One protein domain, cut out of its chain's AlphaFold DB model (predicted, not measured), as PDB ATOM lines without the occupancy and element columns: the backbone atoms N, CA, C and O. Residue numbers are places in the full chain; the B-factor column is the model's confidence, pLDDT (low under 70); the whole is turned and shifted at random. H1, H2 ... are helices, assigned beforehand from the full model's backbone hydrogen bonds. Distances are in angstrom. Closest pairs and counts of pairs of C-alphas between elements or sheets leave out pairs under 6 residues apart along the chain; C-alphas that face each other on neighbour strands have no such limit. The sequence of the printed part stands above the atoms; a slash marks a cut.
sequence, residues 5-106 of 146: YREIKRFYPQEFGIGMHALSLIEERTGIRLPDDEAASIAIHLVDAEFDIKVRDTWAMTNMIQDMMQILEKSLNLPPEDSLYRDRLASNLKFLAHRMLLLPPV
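AT A GLANCE: This is residues 5 to 106 of the 146 residues of the protein "PRD domain-containing protein" of Adlercreutzia equolifaciens (UniProt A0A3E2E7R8). Two crossed helix pairs, H2 with H3 and H4 with H5, are joined side by side into a flat body, with the short helix H1 between them in the middle, packed on H3, H4 and H5. H2 packs on H3 alone, and its far end reaches toward one end of the longest axis. The printed part has 102 residues with five named helices, H1 to H5 in order along the chain, and no named strand; the class is all helix. It is only just compact, close to loose, with a radius of gyration of the C-alphas of 15.1 A and spans of 47 by 34 by 17 A.

HOW THE PARTS SIT: Start at H1, residues 5 to 11, and look next at H2, residues 13 to 30: the two are close but not clearly touching, with the closest C-alphas, those of Lys 9 and Phe 16, 5.6 A apart. Go on to H3, residues 38 to 51, which touches H2 at residues 15 to 23 of H2 alone; their closest C-alphas, those of Gly 19 and Ala 39, are 4.1 A apart, at a steep tilt of 54 degrees, opposite ways. H3 also touches H1, with residues 40 to 44 of H3 alone, and the closest C-alphas, those of Tyr 5 and Ala 40, are 5.5 A apart. Then comes H4, residues 55 to 75, which touches H3 about perpendicular, at 83 degrees; the closest C-alphas, those of Asp 48 and Val 55, are 6.0 A apart. H4 touches H1 with residues 62 to 66 of H4 alone, closest at the C-alphas of Glu 7 and Thr 62, 7.1 A apart. Last, H5, residues 84 to 102, touches H4 at a steep tilt of 49 degrees, opposite ways, closest at the C-alphas of Met 61 and Ala 97, 5.6 A apart. With residues 87 to 94 alone H5 touches H1, where the closest C-alphas, those of Phe 11 and Ala 90, are 6.2 A apart. H2 is apart from H4 and H5, and H3 and H5 are only just apart, closest 8.0 A. In H1, H2, H3, H4 and H5 every O i to N i+4 pair is within hydrogen-bond range.

IN THESE COORDINATES: Find C-alpha 5 at (90.932, 190.061, 166.270), where H1 begins; it is 10.2 A long. H2 runs 25.5 A to C-alpha 30 at (112.851, 196.677, 159.655). H3 is 20.5 A and H4, the longest helix by residues, 30.7 A. H5 runs 26.7 A to C-alpha 102 at (90.105, 166.994, 168.622).

THE WHOLE: Look for the two C-alphas farthest apart, those of Gly 31 and Val 106, at 51.1 A. The printed part has no cut and no long link. The mean pLDDT of the printed part is 89.5, and no printed residue is under 70.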
ATOM      1  N   TYR A   5      90.029 189.233 165.458       87.00
ATOM      2  CA  TYR A   5      90.932 190.061 166.270       87.00
ATOM      3  C   TYR A   5      90.453 190.239 167.723       87.00
ATOM      4  O   TYR A   5      91.246 190.140 168.662       87.00
ATOM      5  N   ARG A   6      89.150 190.483 167.920       88.19
ATOM      6  CA  ARG A   6      88.571 190.688 169.257       88.19
ATOM      7  C   ARG A   6      88.540 189.393 170.052       88.19
ATOM      8  O   ARG A   6      88.910 189.387 171.222       88.19
ATOM      9  N   GLU A   7      88.121 188.316 169.409       87.88
ATOM     10  CA  GLU A   7      88.013 186.977 169.969       87.88
ATOM     11  C   GLU A   7      89.392 186.455 170.366       87.88
ATOM     12  O   GLU A   7      89.559 185.968 171.479       87.88
ATOM     13  N   ILE A   8      90.403 186.637 169.515       89.69
ATOM     14  CA  ILE A   8      91.772 186.213 169.797       89.69
ATOM     15  C   ILE A   8      92.352 186.993 170.969       89.69
ATOM     16  O   ILE A   8      92.875 186.397 171.907       89.69
ATOM     17  N   LYS A   9      92.191 188.318 170.968       89.94
ATOM     18  CA  LYS A   9      92.624 189.161 172.085       89.94
ATOM     19  C   LYS A   9      91.945 188.773 173.405       89.94
ATOM     20  O   LYS A   9      92.563 188.896 174.459       89.94
ATOM     21  N   ARG A  10      90.684 188.332 173.351       86.88
ATOM     22  CA  ARG A  10      89.887 187.958 174.524       86.88
ATOM     23  C   ARG A  10      90.194 186.548 175.032       86.88
ATOM     24  O   ARG A  10      90.308 186.362 176.236       86.88
ATOM     25  N   PHE A  11      90.281 185.557 174.149       88.81
ATOM     26  CA  PHE A  11      90.398 184.144 174.528       88.81
ATOM     27  C   PHE A  11      91.842 183.636 174.583       88.81
ATOM     28  O   PHE A  11      92.107 182.662 175.284       88.81
ATOM     29  N   TYR A  12      92.769 184.317 173.905       90.81
ATOM     30  CA  TYR A  12      94.200 184.000 173.877       90.81
ATOM     31  C   TYR A  12      95.036 185.252 174.210       90.81
ATOM     32  O   TYR A  12      95.859 185.699 173.404       90.81
ATOM     33  N   PRO A  13      94.806 185.896 175.375       90.88
ATOM     34  CA  PRO A  13      95.444 187.171 175.706       90.88
ATOM     35  C   PRO A  13      96.968 187.055 175.828       90.88
ATOM     36  O   PRO A  13      97.685 188.014 175.531       90.88
ATOM     37  N   GLN A  14      97.481 185.888 176.232       92.38
ATOM     38  CA  GLN A  14      98.916 185.644 176.349       92.38
ATOM     39  C   GLN A  14      99.568 185.544 174.965       92.38
ATOM     40  O   GLN A  14     100.565 186.214 174.699       92.38
ATOM     41  N   GLU A  15      98.978 184.764 174.066       94.75
ATOM     42  CA  GLU A  15      99.423 184.562 172.690       94.75
ATOM     43  C   GLU A  15      99.308 185.866 171.889       94.75
ATOM     44  O   GLU A  15     100.224 186.220 171.148       94.75
ATOM     45  N   PHE A  16      98.243 186.643 172.113       95.44
ATOM     46  CA  PHE A  16      98.101 187.994 171.568       95.44
ATOM     47  C   PHE A  16      99.194 188.941 172.081       95.44
ATOM     48  O   PHE A  16      99.777 189.690 171.299       95.44
ATOM     49  N   GLY A  17      99.523 188.885 173.376       96.62
ATOM     50  CA  GLY A  17     100.627 189.653 173.958       96.62
ATOM     51  C   GLY A  17     101.984 189.308 173.338       96.62
ATOM     52  O   GLY A  17     102.768 190.209 173.029       96.62
ATOM     53  N   ILE A  18     102.240 188.021 173.078       97.06
ATOM     54  CA  ILE A  18     103.434 187.567 172.350       97.06
ATOM     55  C   ILE A  18     103.411 188.095 170.909       97.06
ATOM     56  O   ILE A  18     104.430 188.594 170.431       97.06
ATOM     57  N   GLY A  19     102.257 188.056 170.236       97.06
ATOM     58  CA  GLY A  19     102.070 188.630 168.902       97.06
ATOM     59  C   GLY A  19     102.408 190.121 168.851       97.06
ATOM     60  O   GLY A  19     103.186 190.543 168.000       97.06
ATOM     61  N   MET A  20     101.911 190.909 169.808       97.81
ATOM     62  CA  MET A  20     102.224 192.339 169.918       97.81
ATOM     63  C   MET A  20     103.721 192.582 170.126       97.81
ATOM     64  O   MET A  20     104.300 193.458 169.484       97.81
ATOM     65  N   HIS A  21     104.365 191.781 170.981       97.94
ATOM     66  CA  HIS A  21     105.810 191.862 171.178       97.94
ATOM     67  C   HIS A  21     106.582 191.520 169.893       97.94
ATOM     68  O   HIS A  21     107.541 192.208 169.546       97.94
ATOM     69  N   ALA A  22     106.134 190.512 169.141       97.56
ATOM     70  CA  ALA A  22     106.718 190.162 167.851       97.56
ATOM     71  C   ALA A  22     106.595 191.307 166.830       97.56
ATOM     72  O   ALA A  22     107.562 191.581 166.119       97.56
ATOM     73  N   LEU A  23     105.468 192.032 166.798       97.56
ATOM     74  CA  LEU A  23     105.328 193.226 165.955       97.56
ATOM     75  C   LEU A  23     106.329 194.323 166.342       97.56
ATOM     76  O   LEU A  23     106.938 194.921 165.456       97.56
ATOM     77  N   SER A  24     106.554 194.554 167.643       97.81
ATOM     78  CA  SER A  24     107.575 195.505 168.110       97.81
ATOM     79  C   SER A  24     108.985 195.112 167.653       97.81
ATOM     80  O   SER A  24     109.743 195.968 167.206       97.81
ATOM     81  N   LEU A  25     109.324 193.819 167.691       98.00
ATOM     82  CA  LEU A  25     110.617 193.321 167.203       98.00
ATOM     83  C   LEU A  25     110.770 193.473 165.681       98.00
ATOM     84  O   LEU A  25     111.873 193.722 165.192       98.00
ATOM     85  N   ILE A  26     109.686 193.313 164.913       97.56
ATOM     86  CA  ILE A  26     109.693 193.537 163.460       97.56
ATOM     87  C   ILE A  26     109.934 195.017 163.159       97.56
ATOM     88  O   ILE A  26     110.783 195.334 162.323       97.56
ATOM     89  N   GLU A  27     109.234 195.914 163.854       98.00
ATOM     90  CA  GLU A  27     109.412 197.360 163.712       98.00
ATOM     91  C   GLU A  27     110.850 197.779 164.044       98.00
ATOM     92  O   GLU A  27     111.472 198.481 163.252       98.00
ATOM     93  N   GLU A  28     111.422 197.273 165.141       98.12
ATOM     94  CA  GLU A  28     112.809 197.560 165.537       98.12
ATOM     95  C   GLU A  28     113.827 197.132 164.466       98.12
ATOM     96  O   GLU A  28     114.797 197.841 164.198       98.12
ATOM     97  N   ARG A  29     113.610 195.979 163.821       97.88
ATOM     98  CA  ARG A  29     114.555 195.409 162.845       97.88
ATOM     99  C   ARG A  29     114.398 195.946 161.431       97.88
ATOM    100  O   ARG A  29     115.364 195.943 160.672       97.88
ATOM    101  N   THR A  30     113.185 196.328 161.046       97.44
ATOM    102  CA  THR A  30     112.851 196.677 159.655       97.44
ATOM    103  C   THR A  30     112.489 198.148 159.478       97.44
ATOM    104  O   THR A  30     112.483 198.636 158.351       97.44
ATOM    105  N   GLY A  31     112.174 198.856 160.567       97.19
ATOM    106  CA  GLY A  31     111.605 200.203 160.545       97.19
ATOM    107  C   GLY A  31     110.139 200.254 160.097       97.19
ATOM    108  O   GLY A  31     109.599 201.346 159.930       97.19
ATOM    109  N   ILE A  32     109.488 199.107 159.869       96.94
ATOM    110  CA  ILE A  32     108.107 199.030 159.378       96.94
ATOM    111  C   ILE A  32     107.168 198.703 160.539       96.94
ATOM    112  O   ILE A  32     107.243 197.624 161.128       96.94
ATOM    113  N   ARG A  33     106.224 199.609 160.821       94.19
ATOM    114  CA  ARG A  33     105.126 199.351 161.755       94.19
ATOM    115  C   ARG A  33     104.033 198.545 161.066       94.19
ATOM    116  O   ARG A  33     103.313 199.069 160.216       94.19
ATOM    117  N   LEU A  34     103.891 197.286 161.457       95.69
ATOM    118  CA  LEU A  34     102.743 196.482 161.057       95.69
ATOM    119  C   LEU A  34     101.497 196.875 161.869       95.69
ATOM    120  O   LEU A  34     101.633 197.331 163.009       95.69
ATOM    121  N   PRO A  35     100.288 196.716 161.304       94.81
ATOM    122  CA  PRO A  35      99.058 196.966 162.040       94.81
ATOM    123  C   PRO A  35      98.883 195.978 163.204       94.81
ATOM    124  O   PRO A  35      99.248 194.810 163.098       94.81
ATOM    125  N   ASP A  36      98.269 196.432 164.298       92.06
ATOM    126  CA  ASP A  36      98.069 195.611 165.503       92.06
ATOM    127  C   ASP A  36      97.210 194.352 165.247       92.06
ATOM    128  O   ASP A  36      97.288 193.389 166.008       92.06
ATOM    129  N   ASP A  37      96.402 194.309 164.178       93.00
ATOM    130  CA  ASP A  37      95.609 193.121 163.842       93.00
ATOM    131  C   ASP A  37      96.457 191.935 163.351       93.00
ATOM    132  O   ASP A  37      96.021 190.789 163.480       93.00
ATOM    133  N   GLU A  38      97.693 192.181 162.906       93.88
ATOM    134  CA  GLU A  38      98.661 191.125 162.590       93.88
ATOM    135  C   GLU A  38      99.130 190.369 163.838       93.88
ATOM    136  O   GLU A  38      99.496 189.195 163.754       93.88
ATOM    137  N   ALA A  39      99.039 190.975 165.028       95.38
ATOM    138  CA  ALA A  39      99.326 190.271 166.275       95.38
ATOM    139  C   ALA A  39      98.338 189.120 166.512       95.38
ATOM    140  O   ALA A  39      98.731 188.082 167.039       95.38
ATOM    141  N   ALA A  40      97.078 189.262 166.075       92.94
ATOM    142  CA  ALA A  40      96.102 188.176 166.147       92.94
ATOM    143  C   ALA A  40      96.439 187.034 165.175       92.94
ATOM    144  O   ALA A  40      96.234 185.871 165.509       92.94
ATOM    145  N   SER A  41      97.004 187.342 164.002       92.31
ATOM    146  CA  SER A  41      97.493 186.326 163.058       92.31
ATOM    147  C   SER A  41      98.655 185.526 163.657       92.31
ATOM    148  O   SER A  41      98.656 184.298 163.605       92.31
ATOM    149  N   ILE A  42      99.612 186.210 164.295       94.25
ATOM    150  CA  ILE A  42     100.729 185.561 165.000       94.25
ATOM    151  C   ILE A  42     100.212 184.707 166.163       94.25
ATOM    152  O   ILE A  42     100.629 183.561 166.314       94.25
ATOM    153  N   ALA A  43      99.276 185.233 166.953       93.75
ATOM    154  CA  ALA A  43      98.688 184.515 168.078       93.75
ATOM    155  C   ALA A  43      98.004 183.211 167.648       93.75
ATOM    156  O   ALA A  43      98.209 182.187 168.290       93.75
ATOM    157  N   ILE A  44      97.260 183.212 166.535       90.56
ATOM    158  CA  ILE A  44      96.642 181.990 165.993       90.56
ATOM    159  C   ILE A  44      97.702 180.927 165.691       90.56
ATOM    160  O   ILE A  44      97.526 179.776 166.071       90.56
ATOM    161  N   HIS A  45      98.828 181.303 165.081       91.06
ATOM    162  CA  HIS A  45      99.913 180.355 164.817       91.06
ATOM    163  C   HIS A  45     100.560 179.795 166.092       91.06
ATOM    164  O   HIS A  45     101.029 178.659 166.089       91.06
ATOM    165  N   LEU A  46     100.582 180.565 167.184       92.00
ATOM    166  CA  LEU A  46     101.041 180.074 168.485       92.00
ATOM    167  C   LEU A  46     100.047 179.076 169.090       92.00
ATOM    168  O   LEU A  46     100.473 178.046 169.605       92.00
ATOM    169  N   VAL A  47      98.744 179.350 168.991       89.19
ATOM    170  CA  VAL A  47      97.681 178.447 169.465       89.19
ATOM    171  C   VAL A  47      97.684 177.138 168.673       89.19
ATOM    172  O   VAL A  47      97.630 176.065 169.267       89.19
ATOM    173  N   ASP A  48      97.816 177.213 167.348       87.94
ATOM    174  CA  ASP A  48      97.970 176.039 166.482       87.94
ATOM    175  C   ASP A  48      99.118 175.139 166.959       87.94
ATOM    176  O   ASP A  48      98.960 173.924 167.069       87.94
ATOM    177  N   ALA A  49     100.265 175.743 167.283       87.31
ATOM    178  CA  ALA A  49     101.434 175.028 167.780       87.31
ATOM    179  C   ALA A  49     101.248 174.480 169.208       87.31
ATOM    180  O   ALA A  49     101.787 173.420 169.516       87.31
ATOM    181  N   GLU A  50     100.501 175.173 170.075       85.44
ATOM    182  CA  GLU A  50     100.197 174.723 171.443       85.44
ATOM    183  C   GLU A  50      99.357 173.437 171.441       85.44
ATOM    184  O   GLU A  50      99.617 172.526 172.228       85.44
ATOM    185  N   PHE A  51      98.369 173.358 170.549       80.62
ATOM    186  CA  PHE A  51      97.428 172.237 170.478       80.62
ATOM    187  C   PHE A  51      97.763 171.193 169.409       80.62
ATOM    188  O   PHE A  51      97.019 170.225 169.274       80.62
ATOM    189  N   ASP A  52      98.865 171.365 168.674       82.12
ATOM    190  CA  ASP A  52      99.241 170.523 167.526       82.12
ATOM    191  C   ASP A  52      98.103 170.407 166.489       82.12
ATOM    192  O   ASP A  52      97.763 169.330 165.993       82.12
ATOM    193  N   ILE A  53      97.470 171.547 166.182       79.38
ATOM    194  CA  ILE A  53      96.314 171.640 165.279       79.38
ATOM    195  C   ILE A  53      96.534 172.619 164.132       79.38
ATOM    196  O   ILE A  53      97.485 173.395 164.099       79.38
ATOM    197  N   LYS A  54      95.639 172.575 163.142       80.31
ATOM    198  CA  LYS A  54      95.668 173.496 162.004       80.31
ATOM    199  C   LYS A  54      94.876 174.760 162.323       80.31
ATOM    200  O   LYS A  54      93.825 174.671 162.950       80.31
ATOM    201  N   VAL A  55      95.262 175.880 161.699       77.44
ATOM    202  CA  VAL A  55      94.534 177.167 161.716       77.44
ATOM    203  C   VAL A  55      93.013 176.992 161.631       77.44
ATOM    204  O   VAL A  55      92.268 177.591 162.397       77.44
ATOM    205  N   ARG A  56      92.525 176.155 160.703       80.25
ATOM    206  CA  ARG A  56      91.082 175.916 160.516       80.25
ATOM    207  C   ARG A  56      90.403 175.391 161.785       80.25
ATOM    208  O   ARG A  56      89.275 175.780 162.077       80.25
ATOM    209  N   ASP A  57      91.081 174.518 162.514       82.81
ATOM    210  CA  ASP A  57      90.552 173.891 163.719       82.81
ATOM    211  C   ASP A  57      90.588 174.895 164.889       82.81
ATOM    212  O   ASP A  57      89.622 174.983 165.646       82.81
ATOM    213  N   THR A  58      91.598 175.772 164.949       84.06
ATOM    214  CA  THR A  58      91.637 176.924 165.876       84.06
ATOM    215  C   THR A  58      90.501 177.916 165.634       84.06
ATOM    216  O   THR A  58      89.921 178.443 166.587       84.06
ATOM    217  N   TRP A  59      90.121 178.156 164.377       87.38
ATOM    218  CA  TRP A  59      88.955 178.984 164.048       87.38
ATOM    219  C   TRP A  59      87.651 178.353 164.542       87.38
ATOM    220  O   TRP A  59      86.858 179.025 165.201       87.38
ATOM    221  N   ALA A  60      87.441 177.059 164.274       87.88
ATOM    222  CA  ALA A  60      86.265 176.334 164.756       87.88
ATOM    223  C   ALA A  60      86.191 176.331 166.292       87.88
ATOM    224  O   ALA A  60      85.135 176.601 166.863       87.88
ATOM    225  N   MET A  61      87.328 176.110 166.956       90.62
ATOM    226  CA  MET A  61      87.447 176.164 168.410       90.62
ATOM    227  C   MET A  61      87.098 177.554 168.956       90.62
ATOM    228  O   MET A  61      86.323 177.667 169.900       90.62
ATOM    229  N   THR A  62      87.616 178.617 168.339       91.25
ATOM    230  CA  THR A  62      87.373 180.003 168.770       91.25
ATOM    231  C   THR A  62      85.903 180.397 168.626       91.25
ATOM    232  O   THR A  62      85.338 180.972 169.558       91.25
ATOM    233  N   ASN A  63      85.257 180.023 167.518       91.12
ATOM    234  CA  ASN A  63      83.821 180.246 167.319       91.12
ATOM    235  C   ASN A  63      82.985 179.479 168.351       91.12
ATOM    236  O   ASN A  63      82.091 180.046 168.973       91.12
ATOM    237  N   MET A  64      83.335 178.218 168.617       93.12
ATOM    238  CA  MET A  64      82.639 177.413 169.618       93.12
ATOM    239  C   MET A  64      82.757 178.030 171.020       93.12
ATOM    240  O   MET A  64      81.763 178.119 171.739       93.12
ATOM    241  N   ILE A  65      83.944 178.508 171.415       93.81
ATOM    242  CA  ILE A  65      84.138 179.225 172.689       93.81
ATOM    243  C   ILE A  65      83.255 180.478 172.740       93.81
ATOM    244  O   ILE A  65      82.622 180.734 173.768       93.81
ATOM    245  N   GLN A  66      83.191 181.241 171.645       92.56
ATOM    246  CA  GLN A  66      82.373 182.448 171.547       92.56
ATOM    247  C   GLN A  66      80.881 182.143 171.723       92.56
ATOM    248  O   GLN A  66      80.227 182.794 172.540       92.56
ATOM    249  N   ASP A  67      80.357 181.139 171.025       93.88
ATOM    250  CA  ASP A  67      78.950 180.741 171.106       93.88
ATOM    251  C   ASP A  67      78.577 180.271 172.516       93.88
ATOM    252  O   ASP A  67      77.592 180.734 173.102       93.88
ATOM    253  N   MET A  68      79.410 179.407 173.111       94.62
ATOM    254  CA  MET A  68      79.221 178.948 174.489       94.62
ATOM    255  C   MET A  68      79.212 180.132 175.461       94.62
ATOM    256  O   MET A  68      78.311 180.249 176.294       94.62
ATOM    257  N   MET A  69      80.175 181.047 175.333       92.19
ATOM    258  CA  MET A  69      80.272 182.228 176.187       92.19
ATOM    259  C   MET A  69      79.045 183.139 176.048       92.19
ATOM    260  O   MET A  69      78.510 183.586 177.059       92.19
ATOM    261  N   GLN A  70      78.537 183.358 174.832       91.88
ATOM    262  CA  GLN A  70      77.329 184.160 174.605       91.88
ATOM    263  C   GLN A  70      76.077 183.542 175.243       91.88
ATOM    264  O   GLN A  70      75.228 184.265 175.771       91.88
ATOM    265  N   ILE A  71      75.934 182.213 175.212       93.25
ATOM    266  CA  ILE A  71      74.814 181.519 175.870       93.25
ATOM    267  C   ILE A  71      74.875 181.725 177.389       93.25
ATOM    268  O   ILE A  71      73.849 182.008 178.022       93.25
ATOM    269  N   LEU A  72      76.078 181.619 177.964       92.06
ATOM    270  CA  LEU A  72      76.312 181.843 179.388       92.06
ATOM    271  C   LEU A  72      76.040 183.301 179.777       92.06
ATOM    272  O   LEU A  72      75.315 183.538 180.738       92.06
ATOM    273  N   GLU A  73      76.535 184.270 179.006       89.12
ATOM    274  CA  GLU A  73      76.331 185.711 179.227       89.12
ATOM    275  C   GLU A  73      74.858 186.130 179.187       89.12
ATOM    276  O   GLU A  73      74.442 187.000 179.947       89.12
ATOM    277  N   LYS A  74      74.043 185.505 178.328       89.75
ATOM    278  CA  LYS A  74      72.597 185.785 178.254       89.75
ATOM    279  C   LYS A  74      71.822 185.260 179.461       89.75
ATOM    280  O   LYS A  74      70.734 185.751 179.746       89.75
ATOM    281  N   SER A  75      72.347 184.232 180.124       86.38
ATOM    282  CA  SER A  75      71.638 183.502 181.182       86.38
ATOM    283  C   SER A  75      72.188 183.783 182.581       86.38
ATOM    284  O   SER A  75      71.510 183.500 183.567       86.38
ATOM    285  N   LEU A  76      73.406 184.321 182.681       85.19
ATOM    286  CA  LEU A  76      74.112 184.598 183.925       85.19
ATOM    287  C   LEU A  76      74.528 186.065 183.972       85.19
ATOM    288  O   LEU A  76      75.041 186.611 183.000       85.19
ATOM    289  N   ASN A  77      74.406 186.678 185.148       84.50
ATOM    290  CA  ASN A  77      74.999 187.987 185.391       84.50
ATOM    291  C   ASN A  77      76.507 187.820 185.642       84.50
ATOM    292  O   ASN A  77      76.954 187.754 186.789       84.50
ATOM    293  N   LEU A  78      77.272 187.634 184.562       79.00
ATOM    294  CA  LEU A  78      78.711 187.414 184.654       79.00
ATOM    295  C   LEU A  78      79.435 188.688 185.124       79.00
ATOM    296  O   LEU A  78      79.029 189.794 184.763       79.00
ATOM    297  N   PRO A  79      80.530 188.546 185.892       79.25
ATOM    298  CA  PRO A  79      81.378 189.672 186.271       79.25
ATOM    299  C   PRO A  79      82.006 190.359 185.036       79.25
ATOM    300  O   PRO A  79      81.929 189.808 183.933       79.25
ATOM    301  N   PRO A  80      82.616 191.551 185.202       79.44
ATOM    302  CA  PRO A  80      83.247 192.310 184.116       79.44
ATOM    303  C   PRO A  80      84.232 191.489 183.275       79.44
ATOM    304  O   PRO A  80      84.824 190.536 183.790       79.44
ATOM    305  N   GLU A  81      84.393 191.858 181.994       71.94
ATOM    306  CA  GLU A  81      85.225 191.145 181.003       71.94
ATOM    307  C   GLU A  81      86.645 190.840 181.485       71.94
ATOM    308  O   GLU A  81      87.150 189.762 181.201       71.94
ATOM    309  N   ASP A  82      87.230 191.750 182.255       74.50
ATOM    310  CA  ASP A  82      88.582 191.720 182.816       74.50
ATOM    311  C   ASP A  82      88.685 191.006 184.178       74.50
ATOM    312  O   ASP A  82      89.714 191.058 184.852       74.50
ATOM    313  N   SER A  83      87.616 190.346 184.625       84.75
ATOM    314  CA  SER A  83      87.632 189.602 185.882       84.75
ATOM    315  C   SER A  83      88.287 188.226 185.739       84.75
ATOM    316  O   SER A  83      87.989 187.458 184.824       84.75
ATOM    317  N   LEU A  84      89.048 187.831 186.764       84.00
ATOM    318  CA  LEU A  84      89.648 186.493 186.874       84.00
ATOM    319  C   LEU A  84      88.629 185.348 186.694       84.00
ATOM    320  O   LEU A  84      88.974 184.255 186.247       84.00
ATOM    321  N   TYR A  85      87.366 185.571 187.063       84.44
ATOM    322  CA  TYR A  85      86.300 184.588 186.876       84.44
ATOM    323  C   TYR A  85      85.987 184.346 185.398       84.44
ATOM    324  O   TYR A  85      85.764 183.199 185.011       84.44
ATOM    325  N   ARG A  86      85.996 185.399 184.573       84.00
ATOM    326  CA  ARG A  86      85.809 185.270 183.127       84.00
ATOM    327  C   ARG A  86      87.016 184.652 182.445       84.00
ATOM    328  O   ARG A  86      86.806 183.790 181.599       84.00
ATOM    329  N   ASP A  87      88.232 184.990 182.866       85.31
ATOM    330  CA  ASP A  87      89.449 184.349 182.349       85.31
ATOM    331  C   ASP A  87      89.431 182.838 182.608       85.31
ATOM    332  O   ASP A  87      89.665 182.028 181.710       85.31
ATOM    333  N   ARG A  88      89.061 182.437 183.832       88.38
ATOM    334  CA  ARG A  88      88.900 181.020 184.190       88.38
ATOM    335  C   ARG A  88      87.814 180.342 183.367       88.38
ATOM    336  O   ARG A  88      88.007 179.214 182.922       88.38
ATOM    337  N   LEU A  89      86.677 181.005 183.166       90.31
ATOM    338  CA  LEU A  89      85.597 180.462 182.348       90.31
ATOM    339  C   LEU A  89      86.041 180.286 180.891       90.31
ATOM    340  O   LEU A  89      85.848 179.212 180.336       90.31
ATOM    341  N   ALA A  90      86.686 181.293 180.299       89.75
ATOM    342  CA  ALA A  90      87.227 181.227 178.945       89.75
ATOM    343  C   ALA A  90      88.251 180.093 178.794       89.75
ATOM    344  O   ALA A  90      88.159 179.316 177.849       89.75
ATOM    345  N   SER A  91      89.161 179.934 179.759       90.25
ATOM    346  CA  SER A  91      90.129 178.833 179.774       90.25
ATOM    347  C   SER A  91      89.443 177.460 179.842       90.25
ATOM    348  O   SER A  91      89.756 176.574 179.050       90.25
ATOM    349  N   ASN A  92      88.441 177.292 180.713       92.00
ATOM    350  CA  ASN A  92      87.667 176.047 180.787       92.00
ATOM    351  C   ASN A  92      86.927 175.747 179.475       92.00
ATOM    352  O   ASN A  92      86.927 174.603 179.018       92.00
ATOM    353  N   LEU A  93      86.328 176.762 178.848       93.56
ATOM    354  CA  LEU A  93      85.681 176.619 177.545       93.56
ATOM    355  C   LEU A  93      86.692 176.292 176.435       93.56
ATOM    356  O   LEU A  93      86.376 175.465 175.583       93.56
ATOM    357  N   LYS A  94      87.907 176.863 176.471       91.12
ATOM    358  CA  LYS A  94      89.023 176.542 175.557       91.12
ATOM    359  C   LYS A  94      89.375 175.055 175.638       91.12
ATOM    360  O   LYS A  94      89.360 174.369 174.620       91.12
ATOM    361  N   PHE A  95      89.580 174.518 176.843       88.88
ATOM    362  CA  PHE A  95      89.859 173.087 177.028       88.88
ATOM    363  C   PHE A  95      88.694 172.182 176.616       88.88
ATOM    364  O   PHE A  95      88.911 171.114 176.040       88.88
ATOM    365  N   LEU A  96      87.462 172.600 176.902       91.44
ATOM    366  CA  LEU A  96      86.261 171.864 176.528       91.44
ATOM    367  C   LEU A  96      86.094 171.798 175.004       91.44
ATOM    368  O   LEU A  96      85.888 170.712 174.469       91.44
ATOM    369  N   ALA A  97      86.246 172.927 174.306       91.56
ATOM    370  CA  ALA A  97      86.175 173.000 172.850       91.56
ATOM    371  C   ALA A  97      87.285 172.172 172.188       91.56
ATOM    372  O   ALA A  97      86.994 171.353 171.317       91.56
ATOM    373  N   HIS A  98      88.529 172.304 172.665       88.56
ATOM    374  CA  HIS A  98      89.650 171.478 172.214       88.56
ATOM    375  C   HIS A  98      89.320 169.984 172.323       88.56
ATOM    376  O   HIS A  98      89.427 169.235 171.357       88.56
ATOM    377  N   ARG A  99      88.846 169.544 173.494       87.44
ATOM    378  CA  ARG A  99      88.499 168.140 173.726       87.44
ATOM    379  C   ARG A  99      87.383 167.650 172.805       87.44
ATOM    380  O   ARG A  99      87.507 166.558 172.271       87.44
ATOM    381  N   MET A 100      86.314 168.426 172.641       88.38
ATOM    382  CA  MET A 100      85.160 168.034 171.824       88.38
ATOM    383  C   MET A 100      85.477 167.954 170.328       88.38
ATOM    384  O   MET A 100      84.867 167.151 169.627       88.38
ATOM    385  N   LEU A 101      86.401 168.787 169.844       85.56
ATOM    386  CA  LEU A 101      86.767 168.836 168.429       85.56
ATOM    387  C   LEU A 101      87.875 167.846 168.059       85.56
ATOM    388  O   LEU A 101      87.905 167.369 166.927       85.56
ATOM    389  N   LEU A 102      88.803 167.571 168.980       83.19
ATOM    390  CA  LEU A 102      90.105 166.994 168.622       83.19
ATOM    391  C   LEU A 102      90.431 165.694 169.353       83.19
ATOM    392  O   LEU A 102      91.332 164.970 168.930       83.19
ATOM    393  N   LEU A 103      89.718 165.374 170.435       82.94
ATOM    394  CA  LEU A 103      89.945 164.151 171.198       82.94
ATOM    395  C   LEU A 103      88.789 163.163 171.001       82.94
ATOM    396  O   LEU A 103      87.639 163.575 170.849       82.94
ATOM    397  N   PRO A 104      89.066 161.847 171.029       80.38
ATOM    398  CA  PRO A 104      88.010 160.848 170.982       80.38
ATOM    399  C   PRO A 104      87.075 160.984 172.197       80.38
ATOM    400  O   PRO A 104      87.532 161.369 173.285       80.38
ATOM    401  N   PRO A 105      85.782 160.635 172.048       76.19
ATOM    402  CA  PRO A 105      84.850 160.582 173.166       76.19
ATOM    403  C   PRO A 105      85.409 159.710 174.287       76.19
ATOM    404  O   PRO A 105      86.002 158.658 174.044       76.19
ATOM    405  N   VAL A 106      85.223 160.144 175.532       72.69
ATOM    406  CA  VAL A 106      85.615 159.321 176.676       72.69
ATOM    407  C   VAL A 106      84.468 158.404 177.049       72.69
ATOM    408  O   VAL A 106      83.440 158.852 177.545       72.69
TER     409      VAL A 106